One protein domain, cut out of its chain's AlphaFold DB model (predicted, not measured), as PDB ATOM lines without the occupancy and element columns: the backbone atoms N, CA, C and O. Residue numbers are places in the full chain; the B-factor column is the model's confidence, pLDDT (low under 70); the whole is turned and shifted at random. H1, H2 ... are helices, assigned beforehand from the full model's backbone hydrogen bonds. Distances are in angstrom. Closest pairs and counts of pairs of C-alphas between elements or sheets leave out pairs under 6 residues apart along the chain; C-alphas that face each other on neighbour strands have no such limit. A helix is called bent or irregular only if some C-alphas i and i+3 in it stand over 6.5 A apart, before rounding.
ATOM      1  N   ILE A   2     -17.768 -25.286 -32.449       86.00
ATOM      2  CA  ILE A   2     -18.220 -25.888 -33.724       86.00
ATOM      3  C   ILE A   2     -17.058 -26.205 -34.680       86.00
ATOM      4  O   ILE A   2     -16.947 -27.334 -35.140       86.00
ATOM      5  N   SER A   3     -16.150 -25.247 -34.914       89.50
ATOM      6  CA  SER A   3     -14.984 -25.455 -35.789       89.50
ATOM      7  C   SER A   3     -14.112 -26.632 -35.324       89.50
ATOM      8  O   SER A   3     -13.946 -27.590 -36.074       89.50
ATOM      9  N   GLY A   4     -13.629 -26.616 -34.074       90.50
ATOM     10  CA  GLY A   4     -12.786 -27.689 -33.528       90.50
ATOM     11  C   GLY A   4     -13.478 -29.057 -33.482       90.50
ATOM     12  O   GLY A   4     -12.862 -30.064 -33.828       90.50
ATOM     13  N   GLY A   5     -14.769 -29.097 -33.133       91.69
ATOM     14  CA  GLY A   5     -15.570 -30.324 -33.185       91.69
ATOM     15  C   GLY A   5     -15.687 -30.885 -34.606       91.69
ATOM     16  O   GLY A   5     -15.534 -32.088 -34.801       91.69
ATOM     17  N   GLY A   6     -15.867 -30.013 -35.603       91.12
ATOM     18  CA  GLY A   6     -15.886 -30.395 -37.016       91.12
ATOM     19  C   GLY A   6     -14.567 -31.005 -37.493       91.12
ATOM     20  O   GLY A   6     -14.587 -32.010 -38.200       91.12
ATOM     21  N   LEU A   7     -13.420 -30.462 -37.062       94.62
ATOM     22  CA  LEU A   7     -12.098 -31.012 -37.398       94.62
ATOM     23  C   LEU A   7     -11.910 -32.428 -36.834       94.62
ATOM     24  O   LEU A   7     -11.487 -33.336 -37.553       94.62
ATOM     25  N   ALA A   8     -12.261 -32.624 -35.558       93.94
ATOM     26  CA  ALA A   8     -12.172 -33.928 -34.906       93.94
ATOM     27  C   ALA A   8     -13.114 -34.952 -35.557       93.94
ATOM     28  O   ALA A   8     -12.698 -36.071 -35.858       93.94
ATOM     29  N   LEU A   9     -14.361 -34.555 -35.835       94.69
ATOM     30  CA  LEU A   9     -15.346 -35.407 -36.499       94.69
ATOM     31  C   LEU A   9     -14.886 -35.820 -37.900       94.69
ATOM     32  O   LEU A   9     -14.958 -36.999 -38.238       94.69
ATOM     33  N   ALA A  10     -14.375 -34.885 -38.702       94.75
ATOM     34  CA  ALA A  10     -13.891 -35.179 -40.047       94.75
ATOM     35  C   ALA A  10     -12.743 -36.196 -40.040       94.75
ATOM     36  O   ALA A  10     -12.740 -37.125 -40.851       94.75
ATOM     37  N   TRP A  11     -11.798 -36.069 -39.101       95.75
ATOM     38  CA  TRP A  11     -10.741 -37.064 -38.930       95.75
ATOM     39  C   TRP A  11     -11.296 -38.437 -38.537       95.75
ATOM     40  O   TRP A  11     -10.917 -39.427 -39.162       95.75
ATOM     41  N   LEU A  12     -12.209 -38.509 -37.563       95.94
ATOM     42  CA  LEU A  12     -12.821 -39.773 -37.135       95.94
ATOM     43  C   LEU A  12     -13.574 -40.461 -38.281       95.94
ATOM     44  O   LEU A  12     -13.403 -41.659 -38.498       95.94
ATOM     45  N   LEU A  13     -14.363 -39.699 -39.042       96.00
ATOM     46  CA  LEU A  13     -15.088 -40.192 -40.212       96.00
ATOM     47  C   LEU A  13     -14.133 -40.717 -41.287       96.00
ATOM     48  O   LEU A  13     -14.344 -41.800 -41.828       96.00
ATOM     49  N   TYR A  14     -13.058 -39.982 -41.568       95.75
ATOM     50  CA  TYR A  14     -12.037 -40.404 -42.520       95.75
ATOM     51  C   TYR A  14     -11.256 -41.644 -42.046       95.75
ATOM     52  O   TYR A  14     -10.999 -42.548 -42.848       95.75
ATOM     53  N   ASP A  15     -10.877 -41.727 -40.765       94.31
ATOM     54  CA  ASP A  15     -10.169 -42.898 -40.239       94.31
ATOM     55  C   ASP A  15     -11.063 -44.139 -40.264       94.31
ATOM     56  O   ASP A  15     -10.623 -45.199 -40.713       94.31
ATOM     57  N   ALA A  16     -12.332 -43.990 -39.876       94.25
ATOM     58  CA  ALA A  16     -13.330 -45.040 -40.008       94.25
ATOM     59  C   ALA A  16     -13.470 -45.476 -41.473       94.25
ATOM     60  O   ALA A  16     -13.327 -46.661 -41.769       94.25
ATOM     61  N   ALA A  17     -13.647 -44.537 -42.406       93.81
ATOM     62  CA  ALA A  17     -13.769 -44.851 -43.828       93.81
ATOM     63  C   ALA A  17     -12.578 -45.665 -44.343       93.81
ATOM     64  O   ALA A  17     -12.779 -46.659 -45.024       93.81
ATOM     65  N   CYS A  18     -11.349 -45.329 -43.961       91.94
ATOM     66  CA  CYS A  18     -10.172 -46.085 -44.393       91.94
ATOM     67  C   CYS A  18     -10.024 -47.463 -43.722       91.94
ATOM     68  O   CYS A  18      -9.318 -48.323 -44.243       91.94
ATOM     69  N   ARG A  19     -10.646 -47.687 -42.558       88.88
ATOM     70  CA  ARG A  19     -10.689 -49.014 -41.919       88.88
ATOM     71  C   ARG A  19     -11.768 -49.905 -42.529       88.88
ATOM     72  O   ARG A  19     -11.554 -51.110 -42.649       88.88
ATOM     73  N   LEU A  20     -12.913 -49.322 -42.887       90.62
ATOM     74  CA  LEU A  20     -14.052 -50.041 -43.457       90.62
ATOM     75  C   LEU A  20     -13.892 -50.276 -44.967       90.62
ATOM     76  O   LEU A  20     -14.138 -51.376 -45.457       90.62
ATOM     77  N   LEU A  21     -13.466 -49.253 -45.704       86.44
ATOM     78  CA  LEU A  21     -13.278 -49.290 -47.148       86.44
ATOM     79  C   LEU A  21     -11.840 -49.727 -47.436       86.44
ATOM     80  O   LEU A  21     -10.895 -48.953 -47.316       86.44
ATOM     81  N   ARG A  22     -11.671 -51.000 -47.804       76.00
ATOM     82  CA  ARG A  22     -10.361 -51.565 -48.177       76.00
ATOM     83  C   ARG A  22      -9.889 -51.151 -49.579       76.00
ATOM     84  O   ARG A  22      -8.740 -51.406 -49.914       76.00
ATOM     85  N   ASP A  23     -10.766 -50.552 -50.385       87.00
ATOM     86  CA  ASP A  23     -10.460 -50.056 -51.731       87.00
ATOM     87  C   ASP A  23     -10.128 -48.556 -51.699       87.00
ATOM     88  O   ASP A  23     -10.954 -47.732 -51.297       87.00
ATOM     89  N   ASP A  24      -8.940 -48.201 -52.188       85.44
ATOM     90  CA  ASP A  24      -8.459 -46.820 -52.311       85.44
ATOM     91  C   ASP A  24      -9.410 -45.937 -53.132       85.44
ATOM     92  O   ASP A  24      -9.543 -44.743 -52.854       85.44
ATOM     93  N   ARG A  25     -10.113 -46.497 -54.125       87.88
ATOM     94  CA  ARG A  25     -11.084 -45.738 -54.932       87.88
ATOM     95  C   ARG A  25     -12.322 -45.368 -54.128       87.88
ATOM     96  O   ARG A  25     -12.817 -44.248 -54.249       87.88
ATOM     97  N   ALA A  26     -12.801 -46.288 -53.295       90.81
ATOM     98  CA  ALA A  26     -13.933 -46.039 -52.413       90.81
ATOM     99  C   ALA A  26     -13.571 -44.991 -51.350       90.81
ATOM    100  O   ALA A  26     -14.350 -44.069 -51.106       90.81
ATOM    101  N   VAL A  27     -12.358 -45.067 -50.789       91.25
ATOM    102  CA  VAL A  27     -11.845 -44.042 -49.868       91.25
ATOM    103  C   VAL A  27     -11.722 -42.686 -50.563       91.25
ATOM    104  O   VAL A  27     -12.144 -41.678 -50.000       91.25
ATOM    105  N   ALA A  28     -11.199 -42.637 -51.791       89.56
ATOM    106  CA  ALA A  28     -11.105 -41.393 -52.551       89.56
ATOM    107  C   ALA A  28     -12.490 -40.771 -52.800       89.56
ATOM    108  O   ALA A  28     -12.672 -39.577 -52.564       89.56
ATOM    109  N   GLY A  29     -13.480 -41.579 -53.197       92.44
ATOM    110  CA  GLY A  29     -14.868 -41.134 -53.347       92.44
ATOM    111  C   GLY A  29     -15.453 -40.588 -52.042       92.44
ATOM    112  O   GLY A  29     -16.085 -39.533 -52.043       92.44
ATOM    113  N   PHE A  30     -15.172 -41.248 -50.914       94.12
ATOM    114  CA  PHE A  30     -15.580 -40.771 -49.595       94.12
ATOM    115  C   PHE A  30     -14.924 -39.435 -49.224       94.12
ATOM    116  O   PHE A  30     -15.610 -38.534 -48.752       94.12
ATOM    117  N   VAL A  31     -13.619 -39.268 -49.458       92.38
ATOM    118  CA  VAL A  31     -12.919 -38.001 -49.179       92.38
ATOM    119  C   VAL A  31     -13.481 -36.870 -50.036       92.38
ATOM    120  O   VAL A  31     -13.679 -35.772 -49.525       92.38
ATOM    121  N   ILE A  32     -13.790 -37.129 -51.310       92.88
ATOM    122  CA  ILE A  32     -14.445 -36.144 -52.183       92.88
ATOM    123  C   ILE A  32     -15.813 -35.752 -51.611       92.88
ATOM    124  O   ILE A  32     -16.092 -34.564 -51.471       92.88
ATOM    125  N   ALA A  33     -16.636 -36.729 -51.221       95.25
ATOM    126  CA  ALA A  33     -17.936 -36.466 -50.606       95.25
ATOM    127  C   ALA A  33     -17.806 -35.673 -49.293       95.25
ATOM    128  O   ALA A  33     -18.563 -34.729 -49.069       95.25
ATOM    129  N   LEU A  34     -16.814 -36.005 -48.461       94.81
ATOM    130  CA  LEU A  34     -16.510 -35.287 -47.226       94.81
ATOM    131  C   LEU A  34     -16.115 -33.834 -47.514       94.81
ATOM    132  O   LEU A  34     -16.647 -32.931 -46.880       94.81
ATOM    133  N   VAL A  35     -15.244 -33.588 -48.497       94.12
ATOM    134  CA  VAL A  35     -14.843 -32.229 -48.901       94.12
ATOM    135  C   VAL A  35     -16.037 -31.424 -49.408       94.12
ATOM    136  O   VAL A  35     -16.184 -30.274 -49.008       94.12
ATOM    137  N   ILE A  36     -16.907 -32.014 -50.234       95.19
ATOM    138  CA  ILE A  36     -18.127 -31.355 -50.727       95.19
ATOM    139  C   ILE A  36     -19.050 -30.991 -49.562       95.19
ATOM    140  O   ILE A  36     -19.449 -29.834 -49.433       95.19
ATOM    141  N   ALA A  37     -19.346 -31.956 -48.687       95.19
ATOM    142  CA  ALA A  37     -20.215 -31.741 -47.534       95.19
ATOM    143  C   ALA A  37     -19.642 -30.685 -46.578       95.19
ATOM    144  O   ALA A  37     -20.372 -29.819 -46.104       95.19
ATOM    145  N   SER A  38     -18.333 -30.718 -46.321       93.81
ATOM    146  CA  SER A  38     -17.665 -29.741 -45.463       93.81
ATOM    147  C   SER A  38     -17.572 -28.358 -46.099       93.81
ATOM    148  O   SER A  38     -17.730 -27.380 -45.380       93.81
ATOM    149  N   ALA A  39     -17.353 -28.253 -47.412       92.75
ATOM    150  CA  ALA A  39     -17.353 -26.974 -48.117       92.75
ATOM    151  C   ALA A  39     -18.734 -26.310 -48.074       92.75
ATOM    152  O   ALA A  39     -18.820 -25.124 -47.762       92.75
ATOM    153  N   PHE A  40     -19.797 -27.085 -48.309       92.31
ATOM    154  CA  PHE A  40     -21.176 -26.613 -48.205       92.31
ATOM    155  C   PHE A  40     -21.543 -26.224 -46.764       92.31
ATOM    156  O   PHE A  40     -21.987 -25.113 -46.505       92.31
ATOM    157  N   ALA A  41     -21.290 -27.099 -45.787       92.12
ATOM    158  CA  ALA A  41     -21.567 -26.775 -44.388       92.12
ATOM    159  C   ALA A  41     -20.778 -25.540 -43.924       92.12
ATOM    160  O   ALA A  41     -21.294 -24.714 -43.179       92.12
ATOM    161  N   ALA A  42     -19.531 -25.388 -44.377       91.62
ATOM    162  CA  ALA A  42     -18.721 -24.230 -44.038       91.62
ATOM    163  C   ALA A  42     -19.227 -22.938 -44.694       91.62
ATOM    164  O   ALA A  42     -19.096 -21.892 -44.065       91.62
ATOM    165  N   SER A  43     -19.813 -22.984 -45.898       88.50
ATOM    166  CA  SER A  43     -20.403 -21.791 -46.522       88.50
ATOM    167  C   SER A  43     -21.677 -21.317 -45.834       88.50
ATOM    168  O   SER A  43     -21.924 -20.118 -45.813       88.50
ATOM    169  N   GLU A  44     -22.448 -22.228 -45.238       88.75
ATOM    170  CA  GLU A  44     -23.648 -21.871 -44.466       88.75
ATOM    171  C   GLU A  44     -23.316 -21.370 -43.049       88.75
ATOM    172  O   GLU A  44     -24.063 -20.595 -42.459       88.75
ATOM    173  N   LEU A  45     -22.194 -21.823 -42.477       87.19
ATOM    174  CA  LEU A  45     -21.828 -21.537 -41.083       87.19
ATOM    175  C   LEU A  45     -20.822 -20.395 -40.917       87.19
ATOM    176  O   LEU A  45     -20.727 -19.821 -39.830       87.19
ATOM    177  N   PHE A  46     -20.027 -20.093 -41.944       87.00
ATOM    178  CA  PHE A  46     -18.922 -19.144 -41.854       87.00
ATOM    179  C   PHE A  46     -18.903 -18.185 -43.044       87.00
ATOM    180  O   PHE A  46     -19.304 -18.524 -44.153       87.00
ATOM    181  N   ALA A  47     -18.328 -16.997 -42.838       84.56
ATOM    182  CA  ALA A  47     -17.999 -16.099 -43.940       84.56
ATOM    183  C   ALA A  47     -17.098 -16.810 -44.968       84.56
ATOM    184  O   ALA A  47     -16.235 -17.604 -44.591       84.56
ATOM    185  N   ALA A  48     -17.237 -16.477 -46.255       81.94
ATOM    186  CA  ALA A  48     -16.587 -17.200 -47.355       81.94
ATOM    187  C   ALA A  48     -15.071 -17.416 -47.157       81.94
ATOM    188  O   ALA A  48     -14.561 -18.521 -47.340       81.94
ATOM    189  N   ARG A  49     -14.350 -16.389 -46.683       84.75
ATOM    190  CA  ARG A  49     -12.917 -16.488 -46.353       84.75
ATOM    191  C   ARG A  49     -12.631 -17.505 -45.240       84.75
ATOM    192  O   ARG A  49     -11.682 -18.279 -45.335       84.75
ATOM    193  N   ALA A  50     -13.443 -17.508 -44.184       87.69
ATOM    194  CA  ALA A  50     -13.309 -18.442 -43.070       87.69
ATOM    195  C   ALA A  50     -13.714 -19.871 -43.471       87.69
ATOM    196  O   ALA A  50     -13.095 -20.824 -43.000       87.69
ATOM    197  N   ALA A  51     -14.675 -20.031 -44.385       89.31
ATOM    198  CA  ALA A  51     -15.074 -21.334 -44.908       89.31
ATOM    199  C   ALA A  51     -13.906 -22.058 -45.604       89.31
ATOM    200  O   ALA A  51     -13.654 -23.234 -45.338       89.31
ATOM    201  N   TYR A  52     -13.129 -21.340 -46.422       90.12
ATOM    202  CA  TYR A  52     -11.925 -21.878 -47.070       90.12
ATOM    203  C   TYR A  52     -10.877 -22.331 -46.051       90.12
ATOM    204  O   TYR A  52     -10.354 -23.444 -46.146       90.12
ATOM    205  N   LEU A  53     -10.606 -21.491 -45.045       91.06
ATOM    206  CA  LEU A  53      -9.669 -21.817 -43.970       91.06
ATOM    207  C   LEU A  53     -10.136 -23.032 -43.161       91.06
ATOM    208  O   LEU A  53      -9.319 -23.884 -42.824       91.06
ATOM    209  N   GLN A  54     -11.439 -23.153 -42.894       94.00
ATOM    210  CA  GLN A  54     -12.013 -24.289 -42.172       94.00
ATOM    211  C   GLN A  54     -11.836 -25.603 -42.946       94.00
ATOM    212  O   GLN A  54     -11.411 -26.603 -42.363       94.00
ATOM    213  N   VAL A  55     -12.117 -25.613 -44.254       94.06
ATOM    214  CA  VAL A  55     -11.910 -26.802 -45.103       94.06
ATOM    215  C   VAL A  55     -10.424 -27.147 -45.197       94.06
ATOM    216  O   VAL A  55     -10.046 -28.311 -45.056       94.06
ATOM    217  N   GLY A  56      -9.556 -26.149 -45.358       94.19
ATOM    218  CA  GLY A  56      -8.112 -26.360 -45.348       94.19
ATOM    219  C   GLY A  56      -7.600 -26.928 -44.023       94.19
ATOM    220  O   GLY A  56      -6.803 -27.867 -44.016       94.19
ATOM    221  N   ALA A  57      -8.084 -26.403 -42.896       95.56
ATOM    222  CA  ALA A  57      -7.720 -26.862 -41.557       95.56
ATOM    223  C   ALA A  57      -8.185 -28.300 -41.312       95.56
ATOM    224  O   ALA A  57      -7.466 -29.089 -40.696       95.56
ATOM    225  N   MET A  58      -9.357 -28.670 -41.836       96.19
ATOM    226  CA  MET A  58      -9.866 -30.041 -41.800       96.19
ATOM    227  C   MET A  58      -8.925 -31.001 -42.526       96.19
ATOM    228  O   MET A  58      -8.493 -32.002 -41.951       96.19
ATOM    229  N   LEU A  59      -8.564 -30.680 -43.767       95.62
ATOM    230  CA  LEU A  59      -7.657 -31.502 -44.565       95.62
ATOM    231  C   LEU A  59      -6.262 -31.583 -43.926       95.62
ATOM    232  O   LEU A  59      -5.691 -32.671 -43.833       95.62
ATOM    233  N   GLY A  60      -5.748 -30.466 -43.404       95.94
ATOM    234  CA  GLY A  60      -4.489 -30.421 -42.658       95.94
ATOM    235  C   GLY A  60      -4.516 -31.278 -41.389       95.94
ATOM    236  O   GLY A  60      -3.554 -31.988 -41.101       95.94
ATOM    237  N   THR A  61      -5.639 -31.285 -40.669       96.75
ATOM    238  CA  THR A  61      -5.841 -32.115 -39.470       96.75
ATOM    239  C   THR A  61      -5.831 -33.599 -39.826       96.75
ATOM    240  O   THR A  61      -5.135 -34.379 -39.176       96.75
ATOM    241  N   ILE A  62      -6.533 -33.992 -40.894       96.44
ATOM    242  CA  ILE A  62      -6.490 -35.364 -41.422       96.44
ATOM    243  C   ILE A  62      -5.047 -35.758 -41.770       96.44
ATOM    244  O   ILE A  62      -4.597 -36.845 -41.399       96.44
ATOM    245  N   MET A  63      -4.298 -34.871 -42.432       96.44
ATOM    246  CA  MET A  63      -2.904 -35.128 -42.795       96.44
ATOM    247  C   MET A  63      -1.993 -35.304 -41.579       96.44
ATOM    248  O   MET A  63      -1.204 -36.254 -41.542       96.44
ATOM    249  N   ALA A  64      -2.106 -34.423 -40.586       97.00
ATOM    250  CA  ALA A  64      -1.332 -34.500 -39.351       97.00
ATOM    251  C   ALA A  64      -1.657 -35.784 -38.573       97.00
ATOM    252  O   ALA A  64      -0.753 -36.493 -38.128       97.00
ATOM    253  N   ALA A  65      -2.939 -36.139 -38.484       96.62
ATOM    254  CA  ALA A  65      -3.381 -37.343 -37.799       96.62
ATOM    255  C   ALA A  65      -2.931 -38.630 -38.515       96.62
ATOM    256  O   ALA A  65      -2.510 -39.581 -37.854       96.62
ATOM    257  N   ASN A  66      -2.923 -38.657 -39.855       96.19
ATOM    258  CA  ASN A  66      -2.328 -39.752 -40.635       96.19
ATOM    259  C   ASN A  66      -0.862 -39.987 -40.249       96.19
ATOM    260  O   ASN A  66      -0.442 -41.131 -40.046       96.19
ATOM    261  N   VAL A  67      -0.090 -38.901 -40.130       96.75
ATOM    262  CA  VAL A  67       1.324 -38.969 -39.749       96.75
ATOM    263  C   VAL A  67       1.470 -39.495 -38.328       96.75
ATOM    264  O   VAL A  67       2.161 -40.492 -38.113       96.75
ATOM    265  N   PHE A  68       0.788 -38.860 -37.378       97.69
ATOM    266  CA  PHE A  68       0.960 -39.125 -35.956       97.69
ATOM    267  C   PHE A  68       0.464 -40.517 -35.539       97.69
ATOM    268  O   PHE A  68       1.168 -41.229 -34.827       97.69
ATOM    269  N   PHE A  69      -0.714 -40.939 -36.011       96.38
ATOM    270  CA  PHE A  69      -1.348 -42.180 -35.551       96.38
ATOM    271  C   PHE A  69      -1.064 -43.406 -36.424       96.38
ATOM    272  O   PHE A  69      -1.264 -44.525 -35.959       96.38
ATOM    273  N   THR A  70      -0.631 -43.237 -37.680       95.19
ATOM    274  CA  THR A  70      -0.417 -44.379 -38.595       95.19
ATOM    275  C   THR A  70       1.013 -44.469 -39.117       95.19
ATOM    276  O   THR A  70       1.611 -45.541 -39.054       95.19
ATOM    277  N   ILE A  71       1.581 -43.373 -39.629       96.44
ATOM    278  CA  ILE A  71       2.882 -43.415 -40.320       96.44
ATOM    279  C   ILE A  71       4.042 -43.533 -39.327       96.44
ATOM    280  O   ILE A  71       4.873 -44.426 -39.479       96.44
ATOM    281  N   ILE A  72       4.091 -42.672 -38.303       97.56
ATOM    282  CA  ILE A  72       5.164 -42.685 -37.298       97.56
ATOM    283  C   ILE A  72       5.226 -44.035 -36.559       97.56
ATOM    284  O   ILE A  72       6.310 -44.621 -36.521       97.56
ATOM    285  N   PRO A  73       4.113 -44.597 -36.039       96.62
ATOM    286  CA  PRO A  73       4.148 -45.904 -35.383       96.62
ATOM    287  C   PRO A  73       4.625 -47.036 -36.302       96.62
ATOM    288  O   PRO A  73       5.423 -47.867 -35.880       96.62
ATOM    289  N   ALA A  74       4.194 -47.051 -37.569       96.25
ATOM    290  CA  ALA A  74       4.651 -48.051 -38.535       96.25
ATOM    291  C   ALA A  74       6.151 -47.924 -38.845       96.25
ATOM    292  O   ALA A  74       6.820 -48.930 -39.075       96.25
ATOM    293  N   HIS A  75       6.692 -46.701 -38.841       95.94
ATOM    294  CA  HIS A  75       8.120 -46.478 -39.043       95.94
ATOM    295  C   HIS A  75       8.947 -46.975 -37.852       95.94
ATOM    296  O   HIS A  75       9.949 -47.654 -38.054       95.94
ATOM    297  N   TRP A  76       8.496 -46.715 -36.620       96.44
ATOM    298  CA  TRP A  76       9.142 -47.246 -35.415       96.44
ATOM    299  C   TRP A  76       9.148 -48.774 -35.372       96.44
ATOM    300  O   TRP A  76      10.150 -49.364 -34.983       96.44
ATOM    301  N   GLU A  77       8.065 -49.416 -35.806       94.81
ATOM    302  CA  GLU A  77       7.994 -50.878 -35.892       94.81
ATOM    303  C   GLU A  77       9.006 -51.452 -36.892       94.81
ATOM    304  O   GLU A  77       9.674 -52.444 -36.607       94.81
ATOM    305  N   LEU A  78       9.184 -50.791 -38.040       94.56
ATOM    306  CA  LEU A  78      10.196 -51.176 -39.023       94.56
ATOM    307  C   LEU A  78      11.621 -51.022 -38.473       94.56
ATOM    308  O   LEU A  78      12.471 -51.870 -38.740       94.56
ATOM    309  N   VAL A  79      11.886 -49.950 -37.717       95.81
ATOM    310  CA  VAL A  79      13.187 -49.730 -37.063       95.81
ATOM    311  C   VAL A  79      13.461 -50.836 -36.041       95.81
ATOM    312  O   VAL A  79      14.498 -51.487 -36.135       95.81
ATOM    313  N   ARG A  80      12.502 -51.130 -35.153       96.31
ATOM    314  CA  ARG A  80      12.623 -52.203 -34.148       96.31
ATOM    315  C   ARG A  80      12.863 -53.568 -34.781       96.31
ATOM    316  O   ARG A  80      13.743 -54.298 -34.345       96.31
ATOM    317  N   ALA A  81      12.134 -53.893 -35.850       95.50
ATOM    318  CA  ALA A  81      12.323 -55.149 -36.569       95.50
ATOM    319  C   ALA A  81      13.763 -55.319 -37.080       95.50
ATOM    320  O   ALA A  81      14.344 -56.397 -36.963       95.50
ATOM    321  N   LYS A  82      14.359 -54.237 -37.597       94.75
ATOM    322  CA  LYS A  82      15.754 -54.244 -38.047       94.75
ATOM    323  C   LYS A  82      16.756 -54.356 -36.903       94.75
ATOM    324  O   LYS A  82      17.736 -55.075 -37.060       94.75
ATOM    325  N   GLU A  83      16.525 -53.665 -35.789       97.06
ATOM    326  CA  GLU A  83      17.371 -53.760 -34.587       97.06
ATOM    327  C   GLU A  83      17.370 -55.182 -34.003       97.06
ATOM    328  O   GLU A  83      18.398 -55.671 -33.542       97.06
ATOM    329  N   GLU A  84      16.230 -55.866 -34.083       97.31
ATOM    330  CA  GLU A  84      16.031 -57.240 -33.615       97.31
ATOM    331  C   GLU A  84      16.421 -58.307 -34.658       97.31
ATOM    332  O   GLU A  84      16.263 -59.499 -34.397       97.31
ATOM    333  N   PHE A  85      16.912 -57.910 -35.839       96.00
ATOM    334  CA  PHE A  85      17.213 -58.808 -36.966       96.00
ATOM    335  C   PHE A  85      16.045 -59.736 -37.362       96.00
ATOM    336  O   PHE A  85      16.262 -60.846 -37.853       96.00
ATOM    337  N   ARG A  86      14.799 -59.288 -37.170       94.94
ATOM    338  CA  ARG A  86      13.594 -60.010 -37.598       94.94
ATOM    339  C   ARG A  86      13.030 -59.434 -38.892       94.94
ATOM    340  O   ARG A  86      13.189 -58.252 -39.195       94.94
ATOM    341  N   GLU A  87      12.291 -60.262 -39.619       92.56
ATOM    342  CA  GLU A  87      11.534 -59.794 -40.778       92.56
ATOM    343  C   GLU A  87      10.372 -58.886 -40.307       92.56
ATOM    344  O   GLU A  87       9.608 -59.279 -39.415       92.56
ATOM    345  N   PRO A  88      10.226 -57.662 -40.847       90.50
ATOM    346  CA  PRO A  88       9.150 -56.754 -40.458       90.50
ATOM    347  C   PRO A  88       7.788 -57.232 -40.981       90.50
ATOM    348  O   PRO A  88       7.654 -57.612 -42.144       90.50
ATOM    349  N   ASP A  89       6.745 -57.132 -40.148       92.25
ATOM    350  CA  ASP A  89       5.364 -57.337 -40.598       92.25
ATOM    351  C   ASP A  89       5.011 -56.290 -41.679       92.25
ATOM    352  O   ASP A  89       5.124 -55.082 -41.433       92.25
ATOM    353  N   PRO A  90       4.568 -56.701 -42.883       92.75
ATOM    354  CA  PRO A  90       4.211 -55.763 -43.941       92.75
ATOM    355  C   PRO A  90       2.926 -54.970 -43.649       92.75
ATOM    356  O   PRO A  90       2.729 -53.896 -44.228       92.75
ATOM    357  N   ALA A  91       2.029 -55.452 -42.782       92.12
ATOM    358  CA  ALA A  91       0.692 -54.875 -42.635       92.12
ATOM    359  C   ALA A  91       0.670 -53.413 -42.123       92.12
ATOM    360  O   ALA A  91      -0.102 -52.611 -42.668       92.12
ATOM    361  N   PRO A  92       1.472 -53.000 -41.117       92.25
ATOM    362  CA  PRO A  92       1.591 -51.596 -40.715       92.25
ATOM    363  C   PRO A  92       2.200 -50.720 -41.816       92.25
ATOM    364  O   PRO A  92       1.717 -49.613 -42.059       92.25
ATOM    365  N   GLY A  93       3.209 -51.231 -42.528       93.06
ATOM    366  CA  GLY A  93       3.877 -50.516 -43.619       93.06
ATOM    367  C   GLY A  93       2.955 -50.245 -44.808       93.06
ATOM    368  O   GLY A  93       2.947 -49.138 -45.350       93.06
ATOM    369  N   LEU A  94       2.114 -51.214 -45.179       91.88
ATOM    370  CA  LEU A  94       1.113 -51.050 -46.238       91.88
ATOM    371  C   LEU A  94       0.064 -49.990 -45.875       91.88
ATOM    372  O   LEU A  94      -0.240 -49.120 -46.693       91.88
ATOM    373  N   ARG A  95      -0.433 -50.000 -44.631       91.19
ATOM    374  CA  ARG A  95      -1.357 -48.967 -44.130       91.19
ATOM    375  C   ARG A  95      -0.703 -47.586 -44.110       91.19
ATOM    376  O   ARG A  95      -1.300 -46.620 -44.578       91.19
ATOM    377  N   ALA A  96       0.536 -47.485 -43.633       94.44
ATOM    378  CA  ALA A  96       1.285 -46.230 -43.643       94.44
ATOM    379  C   ALA A  96       1.516 -45.707 -45.069       94.44
ATOM    380  O   ALA A  96       1.346 -44.512 -45.319       94.44
ATOM    381  N   LYS A  97       1.822 -46.594 -46.025       92.75
ATOM    382  CA  LYS A  97       1.945 -46.242 -47.446       92.75
ATOM    383  C   LYS A  97       0.636 -45.677 -47.994       92.75
ATOM    384  O   LYS A  97       0.669 -44.627 -48.630       92.75
ATOM    385  N   GLN A  98      -0.499 -46.320 -47.717       91.94
ATOM    386  CA  GLN A  98      -1.818 -45.835 -48.136       91.94
ATOM    387  C   GLN A  98      -2.079 -44.409 -47.615       91.94
ATOM    388  O   GLN A  98      -2.368 -43.501 -48.394       91.94
ATOM    389  N   ARG A  99      -1.877 -44.166 -46.312       94.06
ATOM    390  CA  ARG A  99      -2.070 -42.828 -45.719       94.06
ATOM    391  C   ARG A  99      -1.088 -41.787 -46.255       94.06
ATOM    392  O   ARG A  99      -1.465 -40.632 -46.435       94.06
ATOM    393  N   SER A 100       0.145 -42.192 -46.557       94.12
ATOM    394  CA  SER A 100       1.139 -41.328 -47.199       94.12
ATOM    395  C   SER A 100       0.709 -40.923 -48.614       94.12
ATOM    396  O   SER A 100       0.810 -39.751 -48.974       94.12
ATOM    397  N   VAL A 101       0.135 -41.851 -49.392       91.12
ATOM    398  CA  VAL A 101      -0.457 -41.537 -50.702       91.12
ATOM    399  C   VAL A 101      -1.615 -40.552 -50.550       91.12
ATOM    400  O   VAL A 101      -1.669 -39.583 -51.304       91.12
ATOM    401  N   HIS A 102      -2.498 -40.723 -49.566       92.12
ATOM    402  CA  HIS A 102      -3.577 -39.757 -49.329       92.12
ATOM    403  C   HIS A 102      -3.023 -38.368 -48.993       92.12
ATOM    404  O   HIS A 102      -3.376 -37.397 -49.660       92.12
ATOM    405  N   ASN A 103      -2.087 -38.271 -48.042       94.81
ATOM    406  CA  ASN A 103      -1.430 -37.005 -47.701       94.81
ATOM    407  C   ASN A 103      -0.791 -36.354 -48.924       94.81
ATOM    408  O   ASN A 103      -0.938 -35.156 -49.128       94.81
ATOM    409  N   ASN A 104      -0.148 -37.153 -49.772       92.88
ATOM    410  CA  ASN A 104       0.471 -36.684 -50.995       92.88
ATOM    411  C   ASN A 104      -0.516 -35.973 -51.943       92.88
ATOM    412  O   ASN A 104      -0.150 -34.957 -52.532       92.88
ATOM    413  N   TYR A 105      -1.748 -36.481 -52.083       91.19
ATOM    414  CA  TYR A 105      -2.812 -35.823 -52.857       91.19
ATOM    415  C   TYR A 105      -3.390 -34.591 -52.155       91.19
ATOM    416  O   TYR A 105      -3.747 -33.630 -52.832       91.19
ATOM    417  N   LEU A 106      -3.462 -34.607 -50.822       91.69
ATOM    418  CA  LEU A 106      -4.046 -33.529 -50.022       91.69
ATOM    419  C   LEU A 106      -3.118 -32.320 -49.831       91.69
ATOM    420  O   LEU A 106      -3.617 -31.221 -49.598       91.69
ATOM    421  N   THR A 107      -1.799 -32.477 -49.985       92.69
ATOM    422  CA  THR A 107      -0.825 -31.395 -49.758       92.69
ATOM    423  C   THR A 107      -1.124 -30.139 -50.573       92.69
ATOM    424  O   THR A 107      -1.200 -29.047 -50.012       92.69
ATOM    425  N   LEU A 108      -1.279 -30.270 -51.896       91.81
ATOM    426  CA  LEU A 108      -1.478 -29.094 -52.742       91.81
ATOM    427  C   LEU A 108      -2.841 -28.422 -52.480       91.81
ATOM    428  O   LEU A 108      -2.851 -27.201 -52.326       91.81
ATOM    429  N   PRO A 109      -3.969 -29.158 -52.358       90.31
ATOM    430  CA  PRO A 109      -5.231 -28.549 -51.953       90.31
ATOM    431  C   PRO A 109      -5.159 -27.824 -50.606       90.31
ATOM    432  O   PRO A 109      -5.626 -26.694 -50.518       90.31
ATOM    433  N   VAL A 110      -4.523 -28.406 -49.581       92.12
ATOM    434  CA  VAL A 110      -4.364 -27.753 -48.267       92.12
ATOM    435  C   VAL A 110      -3.638 -26.420 -48.399       92.12
ATOM    436  O   VAL A 110      -4.158 -25.391 -47.966       92.12
ATOM    437  N   VAL A 111      -2.467 -26.412 -49.042       91.38
ATOM    438  CA  VAL A 111      -1.687 -25.181 -49.245       91.38
ATOM    439  C   VAL A 111      -2.511 -24.140 -49.997       91.38
ATOM    440  O   VAL A 111      -2.552 -22.977 -49.598       91.38
ATOM    441  N   PHE A 112      -3.220 -24.563 -51.044       88.06
ATOM    442  CA  PHE A 112      -4.063 -23.668 -51.818       88.06
ATOM    443  C   PHE A 112      -5.186 -23.060 -50.970       88.06
ATOM    444  O   PHE A 112      -5.358 -21.848 -50.981       88.06
ATOM    445  N   THR A 113      -5.915 -23.860 -50.188       87.12
ATOM    446  CA  THR A 113      -6.996 -23.347 -49.325       87.12
ATOM    447  C   THR A 113      -6.513 -22.356 -48.267       87.12
ATOM    448  O   THR A 113      -7.227 -21.406 -47.956       87.12
ATOM    449  N   MET A 114      -5.284 -22.522 -47.770       88.00
ATOM    450  CA  MET A 114      -4.668 -21.576 -46.834       88.00
ATOM    451  C   MET A 114      -4.266 -20.266 -47.519       88.00
ATOM    452  O   MET A 114      -4.456 -19.190 -46.956       88.00
ATOM    453  N   LEU A 115      -3.759 -20.339 -48.753       86.50
ATOM    454  CA  LEU A 115      -3.379 -19.162 -49.538       86.50
ATOM    455  C   LEU A 115      -4.578 -18.442 -50.166       86.50
ATOM    456  O   LEU A 115      -4.526 -17.231 -50.351       86.50
ATOM    457  N   ALA A 116      -5.668 -19.148 -50.463       81.94
ATOM    458  CA  ALA A 116      -6.869 -18.594 -51.088       81.94
ATOM    459  C   ALA A 116      -7.462 -17.422 -50.291       81.94
ATOM    460  O   ALA A 116      -7.991 -16.479 -50.874       81.94
ATOM    461  N   GLY A 117      -7.274 -17.406 -48.967       76.00
ATOM    462  CA  GLY A 117      -7.655 -16.281 -48.111       76.00
ATOM    463  C   GLY A 117      -6.934 -14.957 -48.412       76.00
ATOM    464  O   GLY A 117      -7.334 -13.937 -47.852       76.00
ATOM    465  N   HIS A 118      -5.905 -14.957 -49.264       81.38
ATOM    466  CA  HIS A 118      -5.215 -13.766 -49.777       81.38
ATOM    467  C   HIS A 118      -5.733 -13.305 -51.147       81.38
ATOM    468  O   HIS A 118      -5.350 -12.240 -51.624       81.38
ATOM    469  N   PHE A 119      -6.608 -14.084 -51.779       81.25
ATOM    470  CA  PHE A 119      -7.072 -13.861 -53.141       81.25
ATOM    471  C   PHE A 119      -8.589 -13.673 -53.151       81.25
ATOM    472  O   PHE A 119      -9.342 -14.630 -53.325       81.25
ATOM    473  N   ALA A 120      -9.041 -12.427 -52.975       76.94
ATOM    474  CA  ALA A 120     -10.462 -12.088 -52.841       76.94
ATOM    475  C   ALA A 120     -11.343 -12.589 -53.993       76.94
ATOM    476  O   ALA A 120     -12.465 -13.029 -53.759       76.94
ATOM    477  N   PHE A 121     -10.806 -12.658 -55.212       76.75
ATOM    478  CA  PHE A 121     -11.526 -13.199 -56.368       76.75
ATOM    479  C   PHE A 121     -11.959 -14.669 -56.200       76.75
ATOM    480  O   PHE A 121     -12.904 -15.105 -56.853       76.75
ATOM    481  N   THR A 122     -11.308 -15.445 -55.325       78.31
ATOM    482  CA  THR A 122     -11.671 -16.855 -55.084       78.31
ATOM    483  C   THR A 122     -12.918 -16.999 -54.211       78.31
ATOM    484  O   THR A 122     -13.709 -17.916 -54.417       78.31
ATOM    485  N   PHE A 123     -13.134 -16.073 -53.274       75.38
ATOM    486  CA  PHE A 123     -14.222 -16.146 -52.293       75.38
ATOM    487  C   PHE A 123     -15.253 -15.016 -52.406       75.38
ATOM    488  O   PHE A 123     -16.254 -15.043 -51.697       75.38
ATOM    489  N   GLY A 124     -15.032 -14.034 -53.283       69.69
ATOM    490  CA  GLY A 124     -15.936 -12.903 -53.493       69.69
ATOM    491  C   GLY A 124     -17.212 -13.250 -54.268       69.69
ATOM    492  O   GLY A 124     -18.158 -12.468 -54.269       69.69
ATOM    493  N   SER A 125     -17.274 -14.412 -54.927       71.81
ATOM    494  CA  SER A 125     -18.480 -14.852 -55.637       71.81
ATOM    495  C   SER A 125     -19.543 -15.389 -54.669       71.81
ATOM    496  O   SER A 125     -19.221 -16.015 -53.661       71.81
ATOM    497  N   GLY A 126     -20.828 -15.231 -55.012       71.00
ATOM    498  CA  GLY A 126     -21.936 -15.823 -54.240       71.00
ATOM    499  C   GLY A 126     -21.894 -17.358 -54.163       71.00
ATOM    500  O   GLY A 126     -22.566 -17.957 -53.335       71.00
ATOM    501  N   HIS A 127     -21.058 -17.998 -54.986       80.94
ATOM    502  CA  HIS A 127     -20.862 -19.444 -55.039       80.94
ATOM    503  C   HIS A 127     -19.422 -19.836 -54.671       80.94
ATOM    504  O   HIS A 127     -18.850 -20.762 -55.250       80.94
ATOM    505  N   ALA A 128     -18.819 -19.138 -53.704       84.56
ATOM    506  CA  ALA A 128     -17.435 -19.349 -53.274       84.56
ATOM    507  C   ALA A 128     -17.092 -20.821 -52.969       84.56
ATOM    508  O   ALA A 128     -15.978 -21.264 -53.243       84.56
ATOM    509  N   TRP A 129     -18.033 -21.609 -52.443       87.88
ATOM    510  CA  TRP A 129     -17.814 -23.032 -52.167       87.88
ATOM    511  C   TRP A 129     -17.670 -23.882 -53.445       87.88
ATOM    512  O   TRP A 129     -16.887 -24.828 -53.455       87.88
ATOM    513  N   LEU A 130     -18.339 -23.531 -54.552       89.75
ATOM    514  CA  LEU A 130     -18.144 -24.205 -55.845       89.75
ATOM    515  C   LEU A 130     -16.762 -23.903 -56.421       89.75
ATOM    516  O   LEU A 130     -16.092 -24.795 -56.942       89.75
ATOM    517  N   VAL A 131     -16.311 -22.657 -56.274       89.50
ATOM    518  CA  VAL A 131     -14.962 -22.232 -56.669       89.50
ATOM    519  C   VAL A 131     -13.907 -23.025 -55.895       89.50
ATOM    520  O   VAL A 131     -12.948 -23.517 -56.490       89.50
ATOM    521  N   LEU A 132     -14.130 -23.248 -54.596       90.00
ATOM    522  CA  LEU A 132     -13.266 -24.076 -53.755       90.00
ATOM    523  C   LEU A 132     -13.165 -25.508 -54.286       90.00
ATOM    524  O   LEU A 132     -12.063 -26.045 -54.396       90.00
ATOM    525  N   LEU A 133     -14.297 -26.122 -54.643       91.81
ATOM    526  CA  LEU A 133     -14.328 -27.482 -55.186       91.81
ATOM    527  C   LEU A 133     -13.635 -27.581 -56.547       91.81
ATOM    528  O   LEU A 133     -12.883 -28.532 -56.782       91.81
ATOM    529  N   ALA A 134     -13.829 -26.591 -57.421       91.94
ATOM    530  CA  ALA A 134     -13.138 -26.522 -58.705       91.94
ATOM    531  C   ALA A 134     -11.616 -26.432 -58.508       91.94
ATOM    532  O   ALA A 134     -10.862 -27.195 -59.115       91.94
ATOM    533  N   LEU A 135     -11.157 -25.561 -57.606       89.94
ATOM    534  CA  LEU A 135      -9.736 -25.399 -57.292       89.94
ATOM    535  C   LEU A 135      -9.153 -26.664 -56.653       89.94
ATOM    536  O   LEU A 135      -8.077 -27.107 -57.057       89.94
ATOM    537  N   PHE A 136      -9.883 -27.302 -55.736       90.81
ATOM    538  CA  PHE A 136      -9.497 -28.593 -55.163       90.81
ATOM    539  C   PHE A 136      -9.288 -29.648 -56.258       90.81
ATOM    540  O   PHE A 136      -8.252 -30.317 -56.278       90.81
ATOM    541  N   ALA A 137     -10.230 -29.768 -57.200       92.62
ATOM    542  CA  ALA A 137     -10.151 -30.729 -58.299       92.62
ATOM    543  C   ALA A 137      -8.959 -30.453 -59.233       92.62
ATOM    544  O   ALA A 137      -8.203 -31.376 -59.548       92.62
ATOM    545  N   LEU A 138      -8.744 -29.193 -59.627       93.81
ATOM    546  CA  LEU A 138      -7.613 -28.788 -60.474       93.81
ATOM    547  C   LEU A 138      -6.274 -29.122 -59.812       93.81
ATOM    548  O   LEU A 138      -5.392 -29.729 -60.420       93.81
ATOM    549  N   VAL A 139      -6.136 -28.766 -58.538       92.50
ATOM    550  CA  VAL A 139      -4.898 -28.942 -57.786       92.50
ATOM    551  C   VAL A 139      -4.623 -30.426 -57.480       92.50
ATOM    552  O   VAL A 139      -3.479 -30.883 -57.588       92.50
ATOM    553  N   ALA A 140      -5.660 -31.218 -57.195       91.56
ATOM    554  CA  ALA A 140      -5.547 -32.671 -57.071       91.56
ATOM    555  C   ALA A 140      -5.153 -33.338 -58.405       91.56
ATOM    556  O   ALA A 140      -4.313 -34.243 -58.412       91.56
ATOM    557  N   ALA A 141      -5.689 -32.868 -59.537       93.06
ATOM    558  CA  ALA A 141      -5.333 -33.357 -60.871       93.06
ATOM    559  C   ALA A 141      -3.875 -33.036 -61.244       93.06
ATOM    560  O   ALA A 141      -3.182 -33.895 -61.795       93.06
ATOM    561  N   ILE A 142      -3.365 -31.856 -60.866       93.62
ATOM    562  CA  ILE A 142      -1.936 -31.521 -60.998       93.62
ATOM    563  C   ILE A 142      -1.083 -32.532 -60.230       93.62
ATOM    564  O   ILE A 142      -0.126 -33.088 -60.780       93.62
ATOM    565  N   ARG A 143      -1.434 -32.827 -58.969       93.31
ATOM    566  CA  ARG A 143      -0.695 -33.835 -58.194       93.31
ATOM    567  C   ARG A 143      -0.785 -35.214 -58.836       93.31
ATOM    568  O   ARG A 143       0.220 -35.922 -58.891       93.31
ATOM    569  N   HIS A 144      -1.960 -35.585 -59.339       92.62
ATOM    570  CA  HIS A 144      -2.165 -36.854 -60.026       92.62
ATOM    571  C   HIS A 144      -1.233 -37.006 -61.232       92.62
ATOM    572  O   HIS A 144      -0.564 -38.032 -61.370       92.62
ATOM    573  N   TYR A 145      -1.119 -35.961 -62.053       94.19
ATOM    574  CA  TYR A 145      -0.193 -35.931 -63.177       94.19
ATOM    575  C   TYR A 145       1.259 -36.146 -62.742       94.19
ATOM    576  O   TYR A 145       1.939 -37.017 -63.287       94.19
ATOM    577  N   PHE A 146       1.729 -35.413 -61.728       93.44
ATOM    578  CA  PHE A 146       3.091 -35.596 -61.227       93.44
ATOM    579  C   PHE A 146       3.309 -37.005 -60.670       93.44
ATOM    580  O   PHE A 146       4.362 -37.589 -60.909       93.44
ATOM    581  N   ASN A 147       2.328 -37.600 -59.991       92.31
ATOM    582  CA  ASN A 147       2.444 -38.981 -59.520       92.31
ATOM    583  C   ASN A 147       2.617 -39.971 -60.687       92.31
ATOM    584  O   ASN A 147       3.472 -40.851 -60.610       92.31
ATOM    585  N   LEU A 148       1.858 -39.808 -61.775       92.88
ATOM    586  CA  LEU A 148       2.000 -40.630 -62.983       92.88
ATOM    587  C   LEU A 148       3.348 -40.405 -63.676       92.88
ATOM    588  O   LEU A 148       3.990 -41.370 -64.096       92.88
ATOM    589  N   TRP A 149       3.816 -39.156 -63.730       93.31
ATOM    590  CA  TRP A 149       5.120 -38.812 -64.292       93.31
ATOM    591  C   TRP A 149       6.258 -39.543 -63.577       93.31
ATOM    592  O   TRP A 149       7.101 -40.150 -64.237       93.31
ATOM    593  N   HIS A 150       6.277 -39.532 -62.238       91.38
ATOM    594  CA  HIS A 150       7.305 -40.225 -61.446       91.38
ATOM    595  C   HIS A 150       7.238 -41.756 -61.588       91.38
ATOM    596  O   HIS A 150       8.222 -42.438 -61.326       91.38
ATOM    597  N   GLN A 151       6.108 -42.296 -62.050       90.62
ATOM    598  CA  GLN A 151       5.947 -43.710 -62.413       90.62
ATOM    599  C   GLN A 151       6.343 -44.001 -63.874       90.62
ATOM    600  O   GLN A 151       6.101 -45.099 -64.370       90.62
ATOM    601  N   GLY A 152       6.901 -43.024 -64.596       93.56
ATOM    602  CA  GLY A 152       7.281 -43.148 -66.006       93.56
ATOM    603  C   GLY A 152       6.122 -42.976 -66.999       93.56
ATOM    604  O   GLY A 152       6.339 -43.040 -68.208       93.56
ATOM    605  N   ARG A 153       4.893 -42.713 -66.530       93.94
ATOM    606  CA  ARG A 153       3.707 -42.525 -67.380       93.94
ATOM    607  C   ARG A 153       3.502 -41.042 -67.694       93.94
ATOM    608  O   ARG A 153       3.014 -40.276 -66.867       93.94
ATOM    609  N   ARG A 154       3.828 -40.635 -68.922       92.56
ATOM    610  CA  ARG A 154       3.686 -39.241 -69.384       92.56
ATOM    611  C   ARG A 154       2.307 -38.989 -69.990       92.56
ATOM    612  O   ARG A 154       2.105 -39.123 -71.192       92.56
ATOM    613  N   VAL A 155       1.348 -38.638 -69.139       93.94
ATOM    614  CA  VAL A 155      -0.061 -38.460 -69.519       93.94
ATOM    615  C   VAL A 155      -0.385 -36.972 -69.714       93.94
ATOM    616  O   VAL A 155      -1.008 -36.337 -68.868       93.94
ATOM    617  N   TRP A 156       0.070 -36.403 -70.831       93.75
ATOM    618  CA  TRP A 156       0.026 -34.955 -71.109       93.75
ATOM    619  C   TRP A 156      -1.374 -34.343 -71.257       93.75
ATOM    620  O   TRP A 156      -1.517 -33.128 -71.141       93.75
ATOM    621  N   TRP A 157      -2.419 -35.147 -71.462       94.81
ATOM    622  CA  TRP A 157      -3.779 -34.608 -71.508       94.81
ATOM    623  C   TRP A 157      -4.237 -34.070 -70.145       94.81
ATOM    624  O   TRP A 157      -5.054 -33.157 -70.113       94.81
ATOM    625  N   ILE A 158      -3.696 -34.574 -69.025       94.56
ATOM    626  CA  ILE A 158      -4.066 -34.108 -67.678       94.56
ATOM    627  C   ILE A 158      -3.678 -32.637 -67.472       94.56
ATOM    628  O   ILE A 158      -4.568 -31.850 -67.156       94.56
ATOM    629  N   PRO A 159      -2.412 -32.205 -67.663       94.88
ATOM    630  CA  PRO A 159      -2.060 -30.795 -67.518       94.88
ATOM    631  C   PRO A 159      -2.758 -29.913 -68.558       94.88
ATOM    632  O   PRO A 159      -3.103 -28.781 -68.235       94.88
ATOM    633  N   ALA A 160      -3.037 -30.423 -69.764       96.00
ATOM    634  CA  ALA A 160      -3.849 -29.697 -70.739       96.00
ATOM    635  C   ALA A 160      -5.284 -29.464 -70.223       96.00
ATOM    636  O   ALA A 160      -5.768 -28.336 -70.251       96.00
ATOM    637  N   ALA A 161      -5.936 -30.498 -69.679       96.12
ATOM    638  CA  ALA A 161      -7.271 -30.399 -69.091       96.12
ATOM    639  C   ALA A 161      -7.298 -29.470 -67.866       96.12
ATOM    640  O   ALA A 161      -8.221 -28.671 -67.725       96.12
ATOM    641  N   VAL A 162      -6.265 -29.519 -67.015       95.69
ATOM    642  CA  VAL A 162      -6.094 -28.571 -65.904       95.69
ATOM    643  C   VAL A 162      -5.955 -27.142 -66.427       95.69
ATOM    644  O   VAL A 162      -6.607 -26.250 -65.895       95.69
ATOM    645  N   GLY A 163      -5.142 -26.913 -67.461       96.00
ATOM    646  CA  GLY A 163      -4.961 -25.591 -68.061       96.00
ATOM    647  C   GLY A 163      -6.270 -25.026 -68.614       96.00
ATOM    648  O   GLY A 163      -6.635 -23.898 -68.296       96.00
ATOM    649  N   VAL A 164      -7.024 -25.839 -69.360       96.69
ATOM    650  CA  VAL A 164      -8.356 -25.468 -69.863       96.69
ATOM    651  C   VAL A 164      -9.321 -25.180 -68.711       96.69
ATOM    652  O   VAL A 164     -10.004 -24.161 -68.732       96.69
ATOM    653  N   GLY A 165      -9.351 -26.031 -67.684       95.56
ATOM    654  CA  GLY A 165     -10.206 -25.834 -66.513       95.56
ATOM    655  C   GLY A 165      -9.852 -24.575 -65.715       95.56
ATOM    656  O   GLY A 165     -10.750 -23.866 -65.270       95.56
ATOM    657  N   ALA A 166      -8.565 -24.250 -65.583       93.12
ATOM    658  CA  ALA A 166      -8.105 -23.027 -64.931       93.12
ATOM    659  C   ALA A 166      -8.491 -21.771 -65.728       93.12
ATOM    660  O   ALA A 166      -8.951 -20.798 -65.135       93.12
ATOM    661  N   ILE A 167      -8.368 -21.802 -67.060       94.12
ATOM    662  CA  ILE A 167      -8.824 -20.709 -67.935       94.12
ATOM    663  C   ILE A 167     -10.343 -20.547 -67.830       94.12
ATOM    664  O   ILE A 167     -10.821 -19.432 -67.648       94.12
ATOM    665  N   ALA A 168     -11.102 -21.643 -67.893       93.19
ATOM    666  CA  ALA A 168     -12.555 -21.605 -67.748       93.19
ATOM    667  C   ALA A 168     -12.966 -21.000 -66.399       93.19
ATOM    668  O   ALA A 168     -13.825 -20.122 -66.354       93.19
ATOM    669  N   LEU A 169     -12.307 -21.404 -65.309       90.19
ATOM    670  CA  LEU A 169     -12.549 -20.831 -63.989       90.19
ATOM    671  C   LEU A 169     -12.191 -19.338 -63.939       90.19
ATOM    672  O   LEU A 169     -12.952 -18.556 -63.380       90.19
ATOM    673  N   ALA A 170     -11.079 -18.925 -64.551       87.56
ATOM    674  CA  ALA A 170     -10.689 -17.517 -64.622       87.56
ATOM    675  C   ALA A 170     -11.706 -16.665 -65.399       87.56
ATOM    676  O   ALA A 170     -12.003 -15.553 -64.978       87.56
ATOM    677  N   VAL A 171     -12.275 -17.190 -66.489       87.56
ATOM    678  CA  VAL A 171     -13.336 -16.515 -67.257       87.56
ATOM    679  C   VAL A 171     -14.620 -16.392 -66.436       87.56
ATOM    680  O   VAL A 171     -15.229 -15.330 -66.425       87.56
ATOM    681  N   VAL A 172     -15.011 -17.445 -65.711       86.06
ATOM    682  CA  VAL A 172     -16.202 -17.427 -64.840       86.06
ATOM    683  C   VAL A 172     -16.046 -16.446 -63.672       86.06
ATOM    684  O   VAL A 172     -17.027 -15.854 -63.233       86.06
ATOM    685  N   LEU A 173     -14.824 -16.271 -63.165       82.88
ATOM    686  CA  LEU A 173     -14.516 -15.355 -62.063       82.88
ATOM    687  C   LEU A 173     -14.162 -13.936 -62.521       82.88
ATOM    688  O   LEU A 173     -13.928 -13.075 -61.671       82.88
ATOM    689  N   ALA A 174     -14.081 -13.687 -63.829       79.50
ATOM    690  CA  ALA A 174     -13.730 -12.375 -64.345       79.50
ATOM    691  C   ALA A 174     -14.791 -11.343 -63.918       79.50
ATOM    692  O   ALA A 174     -15.987 -11.606 -64.062       79.50
TER     693      ALA A 174
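This is residues 2 to 174 of the 259 residues of the protein "Urate hydroxylase PuuD" of Actinobacteria bacterium (UniProt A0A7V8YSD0). A long, bent helix H3 and the helix H4 that folds back along it make a long helical hairpin, whose H3b and H4a end reaches to one end of the longest axis. A second hairpin, H1 and H2, packs on H3a; in a third, H6 and H7, H6 packs on H2, H3a and H4, and H7 packs on H6 alone. The 173 printed residues hold seven named helices, H1 to H7 in chain order, and no named strand; the class is all helix. The whole is compact, with a radius of gyration of the C-alphas of 18.0 A, and spans 62 by 43 by 27 A.

H3, residues 48 to 83, was assigned as one helix by its hydrogen bonds but is bent, with C-alphas 69 and 72 6.8 A apart; its arms are H3a, residues 48 to 69, 31.6 A, and H3b, residues 72 to 83, 16.7 A. H4, residues 90 to 116, also one helix by its hydrogen bonds, is bent where C-alphas 105 and 108 are 6.9 A apart, into H4a, residues 90 to 105, 22.9 A, and H4b, residues 108 to 116. H1, residues 2 to 20, is 26.4 A long and begins at C-alpha 2, (-18.220, -25.888, -33.724). H2 holds residues 24 to 45, 30.7 A; H5, residues 120 to 123; H6, residues 128 to 150, 33.4 A. H7, residues 157 to 172, is 22.2 A long and ends at C-alpha 172, (-16.202, -17.427, -64.840).

H3a and H4b touch, closest at C-alphas Gly 56 and Val 110, 5.0 A, opposite ways at a shallow tilt of 34 degrees, only just short of steep. H3b and H4a form a hairpin, closest at C-alphas Ala 74 and Pro 92, 5.2 A. H1 touches H3a at C-alphas Leu 7 and Met 58, 5.0 A, at a steep tilt of 46 degrees. H1 and H2 form a hairpin, touching with residues 10 to 18 and 27 to 34 alone, closest at C-alphas Cys 18 and Val 27, 6.1 A. H6 is the hub; it touches H4b at C-alphas Pro 109 and Phe 136, 5.3 A, and H5 only at the corner, at C-alphas Thr 122 and Val 131, 6.5 A. H6 and H7 form a hairpin at a shallow tilt of 18 degrees, closest at C-alphas Leu 138 and Val 162, 5.6 A. H7 is apart from H3a, for instance. The packing is part aligned, part crossed: 5 of 11 touching pairs with a tilt are shallow. Every O i to N i+4 pair is within hydrogen-bond range in H1, H2, H3a, H3b, H4a, H4b, H6 and H7; H5 is too short for one.

The C-alphas of Phe 85 and Ala 174, the two farthest apart, are 62.2 A from each other. The printed part has no cut, and no link is long. Mean pLDDT of the printed part is 91.3; Gly 124 alone is under 70.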